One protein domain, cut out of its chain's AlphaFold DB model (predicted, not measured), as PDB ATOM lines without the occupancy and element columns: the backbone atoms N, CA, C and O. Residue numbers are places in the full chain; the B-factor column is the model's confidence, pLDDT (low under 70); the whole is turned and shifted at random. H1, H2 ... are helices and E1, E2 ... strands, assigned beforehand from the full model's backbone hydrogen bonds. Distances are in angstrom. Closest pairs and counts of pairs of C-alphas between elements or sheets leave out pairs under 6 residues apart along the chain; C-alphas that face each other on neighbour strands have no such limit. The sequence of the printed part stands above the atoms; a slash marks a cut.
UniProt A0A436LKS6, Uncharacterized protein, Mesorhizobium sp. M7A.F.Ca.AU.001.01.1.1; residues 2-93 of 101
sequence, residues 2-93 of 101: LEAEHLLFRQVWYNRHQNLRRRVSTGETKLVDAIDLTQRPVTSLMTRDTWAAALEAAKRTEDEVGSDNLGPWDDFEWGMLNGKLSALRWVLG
ATOM      1  N   LEU A   2     106.403 105.506 182.256       87.56
ATOM      2  CA  LEU A   2     107.347 106.065 181.276       87.56
ATOM      3  C   LEU A   2     108.188 104.995 180.554       87.56
ATOM      4  O   LEU A   2     108.224 105.001 179.337       87.56
ATOM      5  N   GLU A   3     108.739 104.003 181.265       93.88
ATOM      6  CA  GLU A   3     109.494 102.898 180.626       93.88
ATOM      7  C   GLU A   3     108.670 102.094 179.606       93.88
ATOM      8  O   GLU A   3     109.173 101.678 178.568       93.88
ATOM      9  N   ALA A   4     107.381 101.877 179.891       95.25
ATOM     10  CA  ALA A   4     106.497 101.142 178.991       95.25
ATOM     11  C   ALA A   4     106.136 101.974 177.753       95.25
ATOM     12  O   ALA A   4     106.102 101.432 176.652       95.25
ATOM     13  N   GLU A   5     105.883 103.276 177.929       95.12
ATOM     14  CA  GLU A   5     105.673 104.204 176.811       95.12
ATOM     15  C   GLU A   5     106.920 104.271 175.929       95.12
ATOM     16  O   GLU A   5     106.805 104.118 174.718       95.12
ATOM     17  N   HIS A   6     108.101 104.365 176.540       95.69
ATOM     18  CA  HIS A   6     109.376 104.408 175.835       95.69
ATOM     19  C   HIS A   6     109.657 103.127 175.044       95.69
ATOM     20  O   HIS A   6     110.006 103.193 173.866       95.69
ATOM     21  N   LEU A   7     109.444 101.948 175.638       97.44
ATOM     22  CA  LEU A   7     109.579 100.675 174.921       97.44
ATOM     23  C   LEU A   7     108.630 100.609 173.716       97.44
ATOM     24  O   LEU A   7     109.061 100.306 172.604       97.44
ATOM     25  N   LEU A   8     107.351 100.930 173.918       96.31
ATOM     26  CA  LEU A   8     106.354 100.922 172.847       96.31
ATOM     27  C   LEU A   8     106.691 101.945 171.755       96.31
ATOM     28  O   LEU A   8     106.545 101.651 170.569       96.31
ATOM     29  N   PHE A   9     107.199 103.117 172.137       95.88
ATOM     30  CA  PHE A   9     107.698 104.121 171.206       95.88
ATOM     31  C   PHE A   9     108.832 103.567 170.344       95.88
ATOM     32  O   PHE A   9     108.773 103.667 169.119       95.88
ATOM     33  N   ARG A  10     109.838 102.930 170.958       97.31
ATOM     34  CA  ARG A  10     110.959 102.301 170.244       97.31
ATOM     35  C   ARG A  10     110.487 101.235 169.262       97.31
ATOM     36  O   ARG A  10     110.943 101.225 168.123       97.31
ATOM     37  N   GLN A  11     109.545 100.390 169.671       97.31
ATOM     38  CA  GLN A  11     108.957  99.349 168.823       97.31
ATOM     39  C   GLN A  11     108.237  99.941 167.607       97.31
ATOM     40  O   GLN A  11     108.489  99.535 166.468       97.31
ATOM     41  N   VAL A  12     107.381 100.941 167.841       96.25
ATOM     42  CA  VAL A  12     106.615 101.607 166.783       96.25
ATOM     43  C   VAL A  12     107.538 102.347 165.817       96.25
ATOM     44  O   VAL A  12     107.436 102.166 164.600       96.25
ATOM     45  N   TRP A  13     108.482 103.124 166.345       96.75
ATOM     46  CA  TRP A  13     109.470 103.843 165.552       96.75
ATOM     47  C   TRP A  13     110.319 102.890 164.701       96.75
ATOM     48  O   TRP A  13     110.491 103.113 163.502       96.75
ATOM     49  N   TYR A  14     110.811 101.794 165.286       96.94
ATOM     50  CA  TYR A  14     111.678 100.848 164.588       96.94
ATOM     51  C   TYR A  14     110.945 100.146 163.440       96.94
ATOM     52  O   TYR A  14     111.494 100.047 162.341       96.94
ATOM     53  N   ASN A  15     109.680  99.747 163.629       96.00
ATOM     54  CA  ASN A  15     108.863  99.210 162.536       96.00
ATOM     55  C   ASN A  15     108.729 100.212 161.374       96.00
ATOM     56  O   ASN A  15     108.964  99.872 160.211       96.00
ATOM     57  N   ARG A  16     108.426 101.482 161.684       95.25
ATOM     58  CA  ARG A  16     108.357 102.562 160.684       95.25
ATOM     59  C   ARG A  16     109.704 102.780 159.991       95.25
ATOM     60  O   ARG A  16     109.737 102.987 158.776       95.25
ATOM     61  N   HIS A  17     110.812 102.669 160.720       96.06
ATOM     62  CA  HIS A  17     112.153 102.724 160.146       96.06
ATOM     63  C   HIS A  17     112.408 101.571 159.161       96.06
ATOM     64  O   HIS A  17     112.987 101.812 158.103       96.06
ATOM     65  N   GLN A  18     111.921 100.350 159.415       96.31
ATOM     66  CA  GLN A  18     112.022  99.260 158.429       96.31
ATOM     67  C   GLN A  18     111.262  99.584 157.132       96.31
ATOM     68  O   GLN A  18     111.775  99.347 156.036       96.31
ATOM     69  N   ASN A  19     110.085 100.210 157.229       95.12
ATOM     70  CA  ASN A  19     109.355 100.696 156.051       95.12
ATOM     71  C   ASN A  19     110.142 101.781 155.298       95.12
ATOM     72  O   ASN A  19     110.195 101.773 154.064       95.12
ATOM     73  N   LEU A  20     110.808 102.687 156.019       95.50
ATOM     74  CA  LEU A  20     111.712 103.664 155.412       95.50
ATOM     75  C   LEU A  20     112.905 102.981 154.717       95.50
ATOM     76  O   LEU A  20     113.191 103.317 153.568       95.50
ATOM     77  N   ARG A  21     113.560 101.995 155.349       97.38
ATOM     78  CA  ARG A  21     114.645 101.202 154.734       97.38
ATOM     79  C   ARG A  21     114.192 100.562 153.433       97.38
ATOM     80  O   ARG A  21     114.901 100.664 152.432       97.38
ATOM     81  N   ARG A  22     112.996  99.966 153.426       97.69
ATOM     82  CA  ARG A  22     112.386  99.418 152.212       97.69
ATOM     83  C   ARG A  22     112.269 100.499 151.138       97.69
ATOM     84  O   ARG A  22     112.817 100.305 150.058       97.69
ATOM     85  N   ARG A  23     111.642 101.641 151.438       96.94
ATOM     86  CA  ARG A  23     111.461 102.743 150.475       96.94
ATOM     87  C   ARG A  23     112.780 103.295 149.929       96.94
ATOM     88  O   ARG A  23     112.855 103.653 148.758       96.94
ATOM     89  N   VAL A  24     113.816 103.390 150.762       97.31
ATOM     90  CA  VAL A  24     115.160 103.792 150.318       97.31
ATOM     91  C   VAL A  24     115.742 102.729 149.381       97.31
ATOM     92  O   VAL A  24     116.223 103.066 148.302       97.31
ATOM     93  N   SER A  25     115.640 101.447 149.742       97.69
ATOM     94  CA  SER A  25     116.167 100.336 148.934       97.69
ATOM     95  C   SER A  25     115.467 100.172 147.580       97.69
ATOM     96  O   SER A  25     116.113  99.795 146.606       97.69
ATOM     97  N   THR A  26     114.170 100.486 147.495       97.38
ATOM     98  CA  THR A  26     113.386 100.423 146.250       97.38
ATOM     99  C   THR A  26     113.503 101.695 145.409       97.38
ATOM    100  O   THR A  26     113.004 101.737 144.287       97.38
ATOM    101  N   GLY A  27     114.158 102.742 145.924       95.56
ATOM    102  CA  GLY A  27     114.282 104.042 145.260       95.56
ATOM    103  C   GLY A  27     113.030 104.925 145.344       95.56
ATOM    104  O   GLY A  27     113.022 106.018 144.774       95.56
ATOM    105  N   GLU A  28     111.995 104.499 146.077       96.00
ATOM    106  CA  GLU A  28     110.822 105.324 146.403       96.00
ATOM    107  C   GLU A  28     111.200 106.541 147.252       96.00
ATOM    108  O   GLU A  28     110.543 107.575 147.177       96.00
ATOM    109  N   THR A  29     112.255 106.429 148.066       96.19
ATOM    110  CA  THR A  29     112.891 107.562 148.755       96.19
ATOM    111  C   THR A  29     114.296 107.762 148.218       96.19
ATOM    112  O   THR A  29     115.150 106.891 148.371       96.19
ATOM    113  N   LYS A  30     114.544 108.910 147.589       96.12
ATOM    114  CA  LYS A  30     115.841 109.249 147.004       96.12
ATOM    115  C   LYS A  30     116.686 110.017 148.011       96.12
ATOM    116  O   LYS A  30     116.249 111.028 148.558       96.12
ATOM    117  N   LEU A  31     117.911 109.541 148.207       97.12
ATOM    118  CA  LEU A  31     118.896 110.202 149.053       97.12
ATOM    119  C   LEU A  31     119.615 111.306 148.273       97.12
ATOM    120  O   LEU A  31     120.173 111.050 147.206       97.12
ATOM    121  N   VAL A  32     119.608 112.515 148.825       96.19
ATOM    122  CA  VAL A  32     120.245 113.715 148.263       96.19
ATOM    123  C   VAL A  32     121.190 114.344 149.284       96.19
ATOM    124  O   VAL A  32     121.116 114.033 150.469       96.19
ATOM    125  N   ASP A  33     122.078 115.232 148.851       96.50
ATOM    126  CA  ASP A  33     123.015 115.885 149.776       96.50
ATOM    127  C   ASP A  33     122.356 117.072 150.499       96.50
ATOM    128  O   ASP A  33     122.622 117.317 151.670       96.50
ATOM    129  N   ALA A  34     121.420 117.758 149.837       93.44
ATOM    130  CA  ALA A  34     120.632 118.841 150.413       93.44
ATOM    131  C   ALA A  34     119.199 118.832 149.863       93.44
ATOM    132  O   ALA A  34     118.963 118.444 148.717       93.44
ATOM    133  N   ILE A  35     118.245 119.280 150.681       90.94
ATOM    134  CA  ILE A  35     116.863 119.547 150.269       90.94
ATOM    135  C   ILE A  35     116.668 121.060 150.308       90.94
ATOM    136  O   ILE A  35     116.891 121.685 151.343       90.94
ATOM    137  N   ASP A  36     116.246 121.644 149.189       88.81
ATOM    138  CA  ASP A  36     115.838 123.045 149.146       88.81
ATOM    139  C   ASP A  36     114.481 123.203 149.845       88.81
ATOM    140  O   ASP A  36     113.440 122.823 149.310       88.81
ATOM    141  N   LEU A  37     114.512 123.743 151.064       85.25
ATOM    142  CA  LEU A  37     113.323 123.984 151.884       85.25
ATOM    143  C   LEU A  37     112.588 125.282 151.515       85.25
ATOM    144  O   LEU A  37     111.512 125.537 152.050       85.25
ATOM    145  N   THR A  38     113.149 126.113 150.628       88.62
ATOM    146  CA  THR A  38     112.458 127.317 150.127       88.62
ATOM    147  C   THR A  38     111.367 126.962 149.120       88.62
ATOM    148  O   THR A  38     110.420 127.721 148.915       88.62
ATOM    149  N   GLN A  39     111.475 125.777 148.522       82.31
ATOM    150  CA  GLN A  39     110.465 125.188 147.662       82.31
ATOM    151  C   GLN A  39     109.657 124.164 148.444       82.31
ATOM    152  O   GLN A  39     110.090 123.656 149.476       82.31
ATOM    153  N   ARG A  40     108.470 123.821 147.934       78.31
ATOM    154  CA  ARG A  40     107.699 122.718 148.504       78.31
ATOM    155  C   ARG A  40     108.544 121.440 148.388       78.31
ATOM    156  O   ARG A  40     108.772 120.990 147.261       78.31
ATOM    157  N   PRO A  41     108.993 120.844 149.505       72.81
ATOM    158  CA  PRO A  41     109.871 119.693 149.441       72.81
ATOM    159  C   PRO A  41     109.116 118.517 148.827       72.81
ATOM    160  O   PRO A  41     107.956 118.244 149.154       72.81
ATOM    161  N   VAL A  42     109.782 117.813 147.917       77.38
ATOM    162  CA  VAL A  42     109.258 116.568 147.363       77.38
ATOM    163  C   VAL A  42     109.286 115.523 148.481       77.38
ATOM    164  O   VAL A  42     110.341 115.239 149.043       77.38
ATOM    165  N   THR A  43     108.132 114.936 148.804       75.00
ATOM    166  CA  THR A  43     107.946 114.008 149.941       75.00
ATOM    167  C   THR A  43     108.759 112.709 149.841       75.00
ATOM    168  O   THR A  43     108.859 111.958 150.811       75.00
ATOM    169  N   SER A  44     109.354 112.441 148.677       88.31
ATOM    170  CA  SER A  44     110.232 111.304 148.401       88.31
ATOM    171  C   SER A  44     111.728 111.632 148.472       88.31
ATOM    172  O   SER A  44     112.538 110.787 148.097       88.31
ATOM    173  N   LEU A  45     112.127 112.821 148.936       93.81
ATOM    174  CA  LEU A  45     113.535 113.168 149.155       93.81
ATOM    175  C   LEU A  45     113.912 113.070 150.633       93.81
ATOM    176  O   LEU A  45     113.136 113.428 151.516       93.81
ATOM    177  N   MET A  46     115.134 112.621 150.893       94.50
ATOM    178  CA  MET A  46     115.740 112.598 152.222       94.50
ATOM    179  C   MET A  46     117.222 112.938 152.098       94.50
ATOM    180  O   MET A  46     117.876 112.497 151.154       94.50
ATOM    181  N   THR A  47     117.772 113.718 153.028       96.19
ATOM    182  CA  THR A  47     119.214 113.979 153.014       96.19
ATOM    183  C   THR A  47     119.997 112.745 153.461       96.19
ATOM    184  O   THR A  47     119.527 111.965 154.295       96.19
ATOM    185  N   ARG A  48     121.212 112.562 152.931       97.44
ATOM    186  CA  ARG A  48     122.116 111.481 153.362       97.44
ATOM    187  C   ARG A  48     122.433 111.550 154.854       97.44
ATOM    188  O   ARG A  48     122.484 110.506 155.494       97.44
ATOM    189  N   ASP A  49     122.561 112.753 155.404       97.44
ATOM    190  CA  ASP A  49     122.829 112.954 156.831       97.44
ATOM    191  C   ASP A  49     121.651 112.505 157.703       97.44
ATOM    192  O   ASP A  49     121.845 111.771 158.671       97.44
ATOM    193  N   THR A  50     120.415 112.859 157.328       95.81
ATOM    194  CA  THR A  50     119.209 112.377 158.023       95.81
ATOM    195  C   THR A  50     119.098 110.859 157.932       95.81
ATOM    196  O   THR A  50     118.739 110.201 158.908       95.81
ATOM    197  N   TRP A  51     119.446 110.283 156.779       97.75
ATOM    198  CA  TRP A  51     119.468 108.836 156.614       97.75
ATOM    199  C   TRP A  51     120.502 108.154 157.517       97.75
ATOM    200  O   TRP A  51     120.175 107.183 158.197       97.75
ATOM    201  N   ALA A  52     121.723 108.688 157.581       98.31
ATOM    202  CA  ALA A  52     122.765 108.190 158.472       98.31
ATOM    203  C   ALA A  52     122.336 108.285 159.946       98.31
ATOM    204  O   ALA A  52     122.452 107.310 160.685       98.31
ATOM    205  N   ALA A  53     121.747 109.411 160.360       97.88
ATOM    206  CA  ALA A  53     121.218 109.576 161.711       97.88
ATOM    207  C   ALA A  53     120.101 108.567 162.037       97.88
ATOM    208  O   ALA A  53     120.045 108.051 163.156       97.88
ATOM    209  N   ALA A  54     119.235 108.251 161.068       97.50
ATOM    210  CA  ALA A  54     118.193 107.242 161.230       97.50
ATOM    211  C   ALA A  54     118.775 105.826 161.395       97.50
ATOM    212  O   ALA A  54     118.288 105.072 162.233       97.50
ATOM    213  N   LEU A  55     119.829 105.476 160.649       98.44
ATOM    214  CA  LEU A  55     120.527 104.193 160.802       98.44
ATOM    215  C   LEU A  55     121.190 104.062 162.181       98.44
ATOM    216  O   LEU A  55     121.040 103.033 162.839       98.44
ATOM    217  N   GLU A  56     121.857 105.114 162.656       98.44
ATOM    218  CA  GLU A  56     122.445 105.127 164.002       98.44
ATOM    219  C   GLU A  56     121.369 105.030 165.093       98.44
ATOM    220  O   GLU A  56     121.530 104.317 166.083       98.44
ATOM    221  N   ALA A  57     120.227 105.704 164.915       97.62
ATOM    222  CA  ALA A  57     119.096 105.583 165.830       97.62
ATOM    223  C   ALA A  57     118.496 104.167 165.849       97.62
ATOM    224  O   ALA A  57     118.102 103.698 166.920       97.62
ATOM    225  N   ALA A  58     118.468 103.476 164.706       97.75
ATOM    226  CA  ALA A  58     118.029 102.087 164.619       97.75
ATOM    227  C   ALA A  58     118.961 101.153 165.385       97.75
ATOM    228  O   ALA A  58     118.485 100.401 166.230       97.75
ATOM    229  N   LYS A  59     120.276 101.292 165.192       98.25
ATOM    230  CA  LYS A  59     121.268 100.516 165.940       98.25
ATOM    231  C   LYS A  59     121.159 100.737 167.451       98.25
ATOM    232  O   LYS A  59     121.071  99.781 168.207       98.25
ATOM    233  N   ARG A  60     121.065 101.997 167.897       98.06
ATOM    234  CA  ARG A  60     120.851 102.299 169.327       98.06
ATOM    235  C   ARG A  60     119.573 101.673 169.868       98.06
ATOM    236  O   ARG A  60     119.550 101.268 171.019       98.06
ATOM    237  N   THR A  61     118.515 101.618 169.061       97.88
ATOM    238  CA  THR A  61     117.250 100.997 169.465       97.88
ATOM    239  C   THR A  61     117.420  99.486 169.648       97.88
ATOM    240  O   THR A  61     116.969  98.954 170.655       97.88
ATOM    241  N   GLU A  62     118.115  98.807 168.730       98.00
ATOM    242  CA  GLU A  62     118.456  97.380 168.859       98.00
ATOM    243  C   GLU A  62     119.281  97.105 170.123       98.00
ATOM    244  O   GLU A  62     118.955  96.183 170.870       98.00
ATOM    245  N   ASP A  63     120.293  97.935 170.393       98.19
ATOM    246  CA  ASP A  63     121.149  97.824 171.580       98.19
ATOM    247  C   ASP A  63     120.373  98.092 172.886       98.19
ATOM    248  O   ASP A  63     120.637  97.469 173.914       98.19
ATOM    249  N   GLU A  64     119.420  99.029 172.859       97.69
ATOM    250  CA  GLU A  64     118.672  99.495 174.028       97.69
ATOM    251  C   GLU A  64     117.557  98.535 174.448       97.69
ATOM    252  O   GLU A  64     117.434  98.220 175.631       97.69
ATOM    253  N   VAL A  65     116.723  98.093 173.499       97.06
ATOM    254  CA  VAL A  65     115.546  97.266 173.816       97.06
ATOM    255  C   VAL A  65     115.731  95.793 173.464       97.06
ATOM    256  O   VAL A  65     114.919  94.972 173.880       97.06
ATOM    257  N   GLY A  66     116.800  95.429 172.752       97.56
ATOM    258  CA  GLY A  66     117.058  94.067 172.294       97.56
ATOM    259  C   GLY A  66     116.234  93.686 171.061       97.56
ATOM    260  O   GLY A  66     115.062  94.044 170.928       97.56
ATOM    261  N   SER A  67     116.839  92.909 170.159       93.38
ATOM    262  CA  SER A  67     116.222  92.487 168.892       93.38
ATOM    263  C   SER A  67     114.917  91.715 169.073       93.38
ATOM    264  O   SER A  67     114.001  91.876 168.273       93.38
ATOM    265  N   ASP A  68     114.805  90.928 170.144       95.00
ATOM    266  CA  ASP A  68     113.622  90.107 170.428       95.00
ATOM    267  C   ASP A  68     112.386  90.963 170.749       95.00
ATOM    268  O   ASP A  68     111.252  90.512 170.606       95.00
ATOM    269  N   ASN A  69     112.592  92.224 171.141       96.94
ATOM    270  CA  ASN A  69     111.515  93.181 171.356       96.94
ATOM    271  C   ASN A  69     111.135  93.950 170.089       96.94
ATOM    272  O   ASN A  69     110.241  94.781 170.179       96.94
ATOM    273  N   LEU A  70     111.770  93.724 168.934       97.00
ATOM    274  CA  LEU A  70     111.592  94.532 167.716       97.00
ATOM    275  C   LEU A  70     110.864  93.797 166.578       97.00
ATOM    276  O   LEU A  70     110.925  94.208 165.415       97.00
ATOM    277  N   GLY A  71     110.132  92.740 166.933       93.06
ATOM    278  CA  GLY A  71     109.333  91.942 166.014       93.06
ATOM    279  C   GLY A  71     110.112  90.771 165.399       93.06
ATOM    280  O   GLY A  71     111.150  90.373 165.930       93.06
ATOM    281  N   PRO A  72     109.630  90.198 164.281       94.44
ATOM    282  CA  PRO A  72     108.490  90.655 163.482       94.44
ATOM    283  C   PRO A  72     107.161  90.565 164.241       94.44
ATOM    284  O   PRO A  72     107.023  89.764 165.157       94.44
ATOM    285  N   TRP A  73     106.199  91.388 163.830       95.69
ATOM    286  CA  TRP A  73     104.828  91.371 164.340       95.69
ATOM    287  C   TRP A  73     103.863  91.103 163.198       95.69
ATOM    288  O   TRP A  73     104.080  91.598 162.086       95.69
ATOM    289  N   ASP A  74     102.801  90.358 163.473       97.06
ATOM    290  CA  ASP A  74     101.664  90.284 162.561       97.06
ATOM    291  C   ASP A  74     100.786  91.555 162.625       97.06
ATOM    292  O   ASP A  74     101.029  92.478 163.412       97.06
ATOM    293  N   ASP A  75      99.757  91.625 161.774       97.12
ATOM    294  CA  ASP A  75      98.849  92.779 161.703       97.12
ATOM    295  C   ASP A  75      98.129  93.046 163.039       97.12
ATOM    296  O   ASP A  75      97.868  94.201 163.394       97.12
ATOM    297  N   PHE A  76      97.810  91.990 163.794       97.31
ATOM    298  CA  PHE A  76      97.119  92.105 165.074       97.31
ATOM    299  C   PHE A  76      98.062  92.622 166.165       97.31
ATOM    300  O   PHE A  76      97.735  93.586 166.859       97.31
ATOM    301  N   GLU A  77      99.243  92.026 166.300       97.38
ATOM    302  CA  GLU A  77     100.287  92.441 167.234       97.38
ATOM    303  C   GLU A  77     100.714  93.888 166.976       97.38
ATOM    304  O   GLU A  77     100.809  94.686 167.914       97.38
ATOM    305  N   TRP A  78     100.878  94.264 165.704       95.81
ATOM    306  CA  TRP A  78     101.182  95.635 165.312       95.81
ATOM    307  C   TRP A  78     100.074  96.616 165.715       95.81
ATOM    308  O   TRP A  78     100.354  97.678 166.288       95.81
ATOM    309  N   GLY A  79      98.808  96.251 165.489       95.81
ATOM    310  CA  GLY A  79      97.658  97.027 165.955       95.81
ATOM    311  C   GLY A  79      97.643  97.187 167.479       95.81
ATOM    312  O   GLY A  79      97.436  98.288 167.992       95.81
ATOM    313  N   MET A  80      97.942  96.112 168.213       97.25
ATOM    314  CA  MET A  80      98.012  96.123 169.675       97.25
ATOM    315  C   MET A  80      99.132  97.021 170.209       97.25
ATOM    316  O   MET A  80      98.920  97.706 171.210       97.25
ATOM    317  N   LEU A  81     100.308  97.046 169.575       95.81
ATOM    318  CA  LEU A  81     101.410  97.932 169.971       95.81
ATOM    319  C   LEU A  81     101.034  99.409 169.824       95.81
ATOM    320  O   LEU A  81     101.199 100.178 170.773       95.81
ATOM    321  N   ASN A  82     100.460  99.787 168.679       94.44
ATOM    322  CA  ASN A  82      99.999 101.158 168.448       94.44
ATOM    323  C   ASN A  82      98.890 101.545 169.436       94.44
ATOM    324  O   ASN A  82      98.967 102.602 170.058       94.44
ATOM    325  N   GLY A  83      97.906 100.667 169.657       94.50
ATOM    326  CA  GLY A  83      96.822 100.916 170.611       94.50
ATOM    327  C   GLY A  83      97.315 101.089 172.051       94.50
ATOM    328  O   GLY A  83      96.871 102.001 172.747       94.50
ATOM    329  N   LYS A  84      98.270 100.261 172.498       95.31
ATOM    330  CA  LYS A  84      98.897 100.396 173.825       95.31
ATOM    331  C   LYS A  84      99.650 101.719 173.961       95.31
ATOM    332  O   LYS A  84      99.519 102.370 174.997       95.31
ATOM    333  N   LEU A  85     100.407 102.119 172.936       94.75
ATOM    334  CA  LEU A  85     101.140 103.385 172.941       94.75
ATOM    335  C   LEU A  85     100.182 104.579 173.027       94.75
ATOM    336  O   LEU A  85     100.339 105.412 173.919       94.75
ATOM    337  N   SER A  86      99.156 104.630 172.170       93.88
ATOM    338  CA  SER A  86      98.129 105.682 172.195       93.88
ATOM    339  C   SER A  86      97.394 105.736 173.532       93.88
ATOM    340  O   SER A  86      97.240 106.813 174.100       93.88
ATOM    341  N   ALA A  87      97.000 104.587 174.089       93.81
ATOM    342  CA  ALA A  87      96.323 104.537 175.382       93.81
ATOM    343  C   ALA A  87      97.205 105.076 176.521       93.81
ATOM    344  O   ALA A  87      96.729 105.862 177.340       93.81
ATOM    345  N   LEU A  88      98.490 104.701 176.568       93.62
ATOM    346  CA  LEU A  88      99.423 105.240 177.562       93.62
ATOM    347  C   LEU A  88      99.642 106.741 177.378       93.62
ATOM    348  O   LEU A  88      99.575 107.483 178.354       93.62
ATOM    349  N   ARG A  89      99.866 107.202 176.145       92.69
ATOM    350  CA  ARG A  89     100.059 108.624 175.838       92.69
ATOM    351  C   ARG A  89      98.840 109.461 176.203       92.69
ATOM    352  O   ARG A  89      99.027 110.539 176.763       92.69
ATOM    353  N   TRP A  90      97.636 108.946 175.961       93.56
ATOM    354  CA  TRP A  90      96.382 109.577 176.363       93.56
ATOM    355  C   TRP A  90      96.267 109.715 177.883       93.56
ATOM    356  O   TRP A  90      96.000 110.802 178.389       93.56
ATOM    357  N   VAL A  91      96.572 108.651 178.633       93.12
ATOM    358  CA  VAL A  91      96.621 108.704 180.108       93.12
ATOM    359  C   VAL A  91      97.685 109.690 180.611       93.12
ATOM    360  O   VAL A  91      97.492 110.326 181.645       93.12
ATOM    361  N   LEU A  92      98.792 109.853 179.879       91.62
ATOM    362  CA  LEU A  92      99.846 110.832 180.166       91.62
ATOM    363  C   LEU A  92      99.505 112.267 179.705       91.62
ATOM    364  O   LEU A  92     100.321 113.165 179.899       91.62
ATOM    365  N   GLY A  93      98.313 112.496 179.143       92.81
ATOM    366  CA  GLY A  93      97.802 113.823 178.782       92.81
ATOM    367  C   GLY A  93      98.043 114.258 177.335       92.81
ATOM    368  O   GLY A  93      97.802 115.419 177.019       92.81
TER     369      GLY A  93
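AT A GLANCE: This is residues 2 to 93 of the 101 residues of an uncharacterized protein of Mesorhizobium sp. M7A.F.Ca.AU.001.01.1.1 (UniProt A0A436LKS6). A long helix, H1, lies between H2 and H3, which pack on it at steep tilts; near its last residues sits a tiny parallel sheet, E1 and E2, and residues 36 to 41 stick out. The printed part has 92 residues, with three named helices and two named strands in the order H1, E1, E2, H2, H3 along the chain; its class is mostly helix. They are loose, with a radius of gyration of the C-alphas of 15.4 A, spanning 39 by 29 by 24 A.

HOW THE PARTS SIT: In H1, residues 2 to 25, residues 7 to 17 alone touch H2, residues 48 to 65; the closest C-alphas, Tyr 14 and Ala 58, are 6.5 A apart. H1's residues 5 to 12 alone touch H3, residues 75 to 91; find C-alphas 8 and 85, the closest, 5.8 A apart. H2 and H3 are apart. Between E1, residues 30 to 32, and E2, residues 45 to 47, look for N 32 and O 46, 2.9 A apart. In the three helices every O i to N i+4 pair is within hydrogen-bond range.

IN THESE COORDINATES: From C-alpha 2 at (107.347, 106.065, 181.276) H1 runs 34.0 A. H2 runs 25.8 A; H3 runs 24.4 A to C-alpha 91 at (96.621, 108.704, 180.108).

THE WHOLE: The E1 to E2 link is long, 12 residues. The printed part has no cut; no printed residue is under 70 in pLDDT.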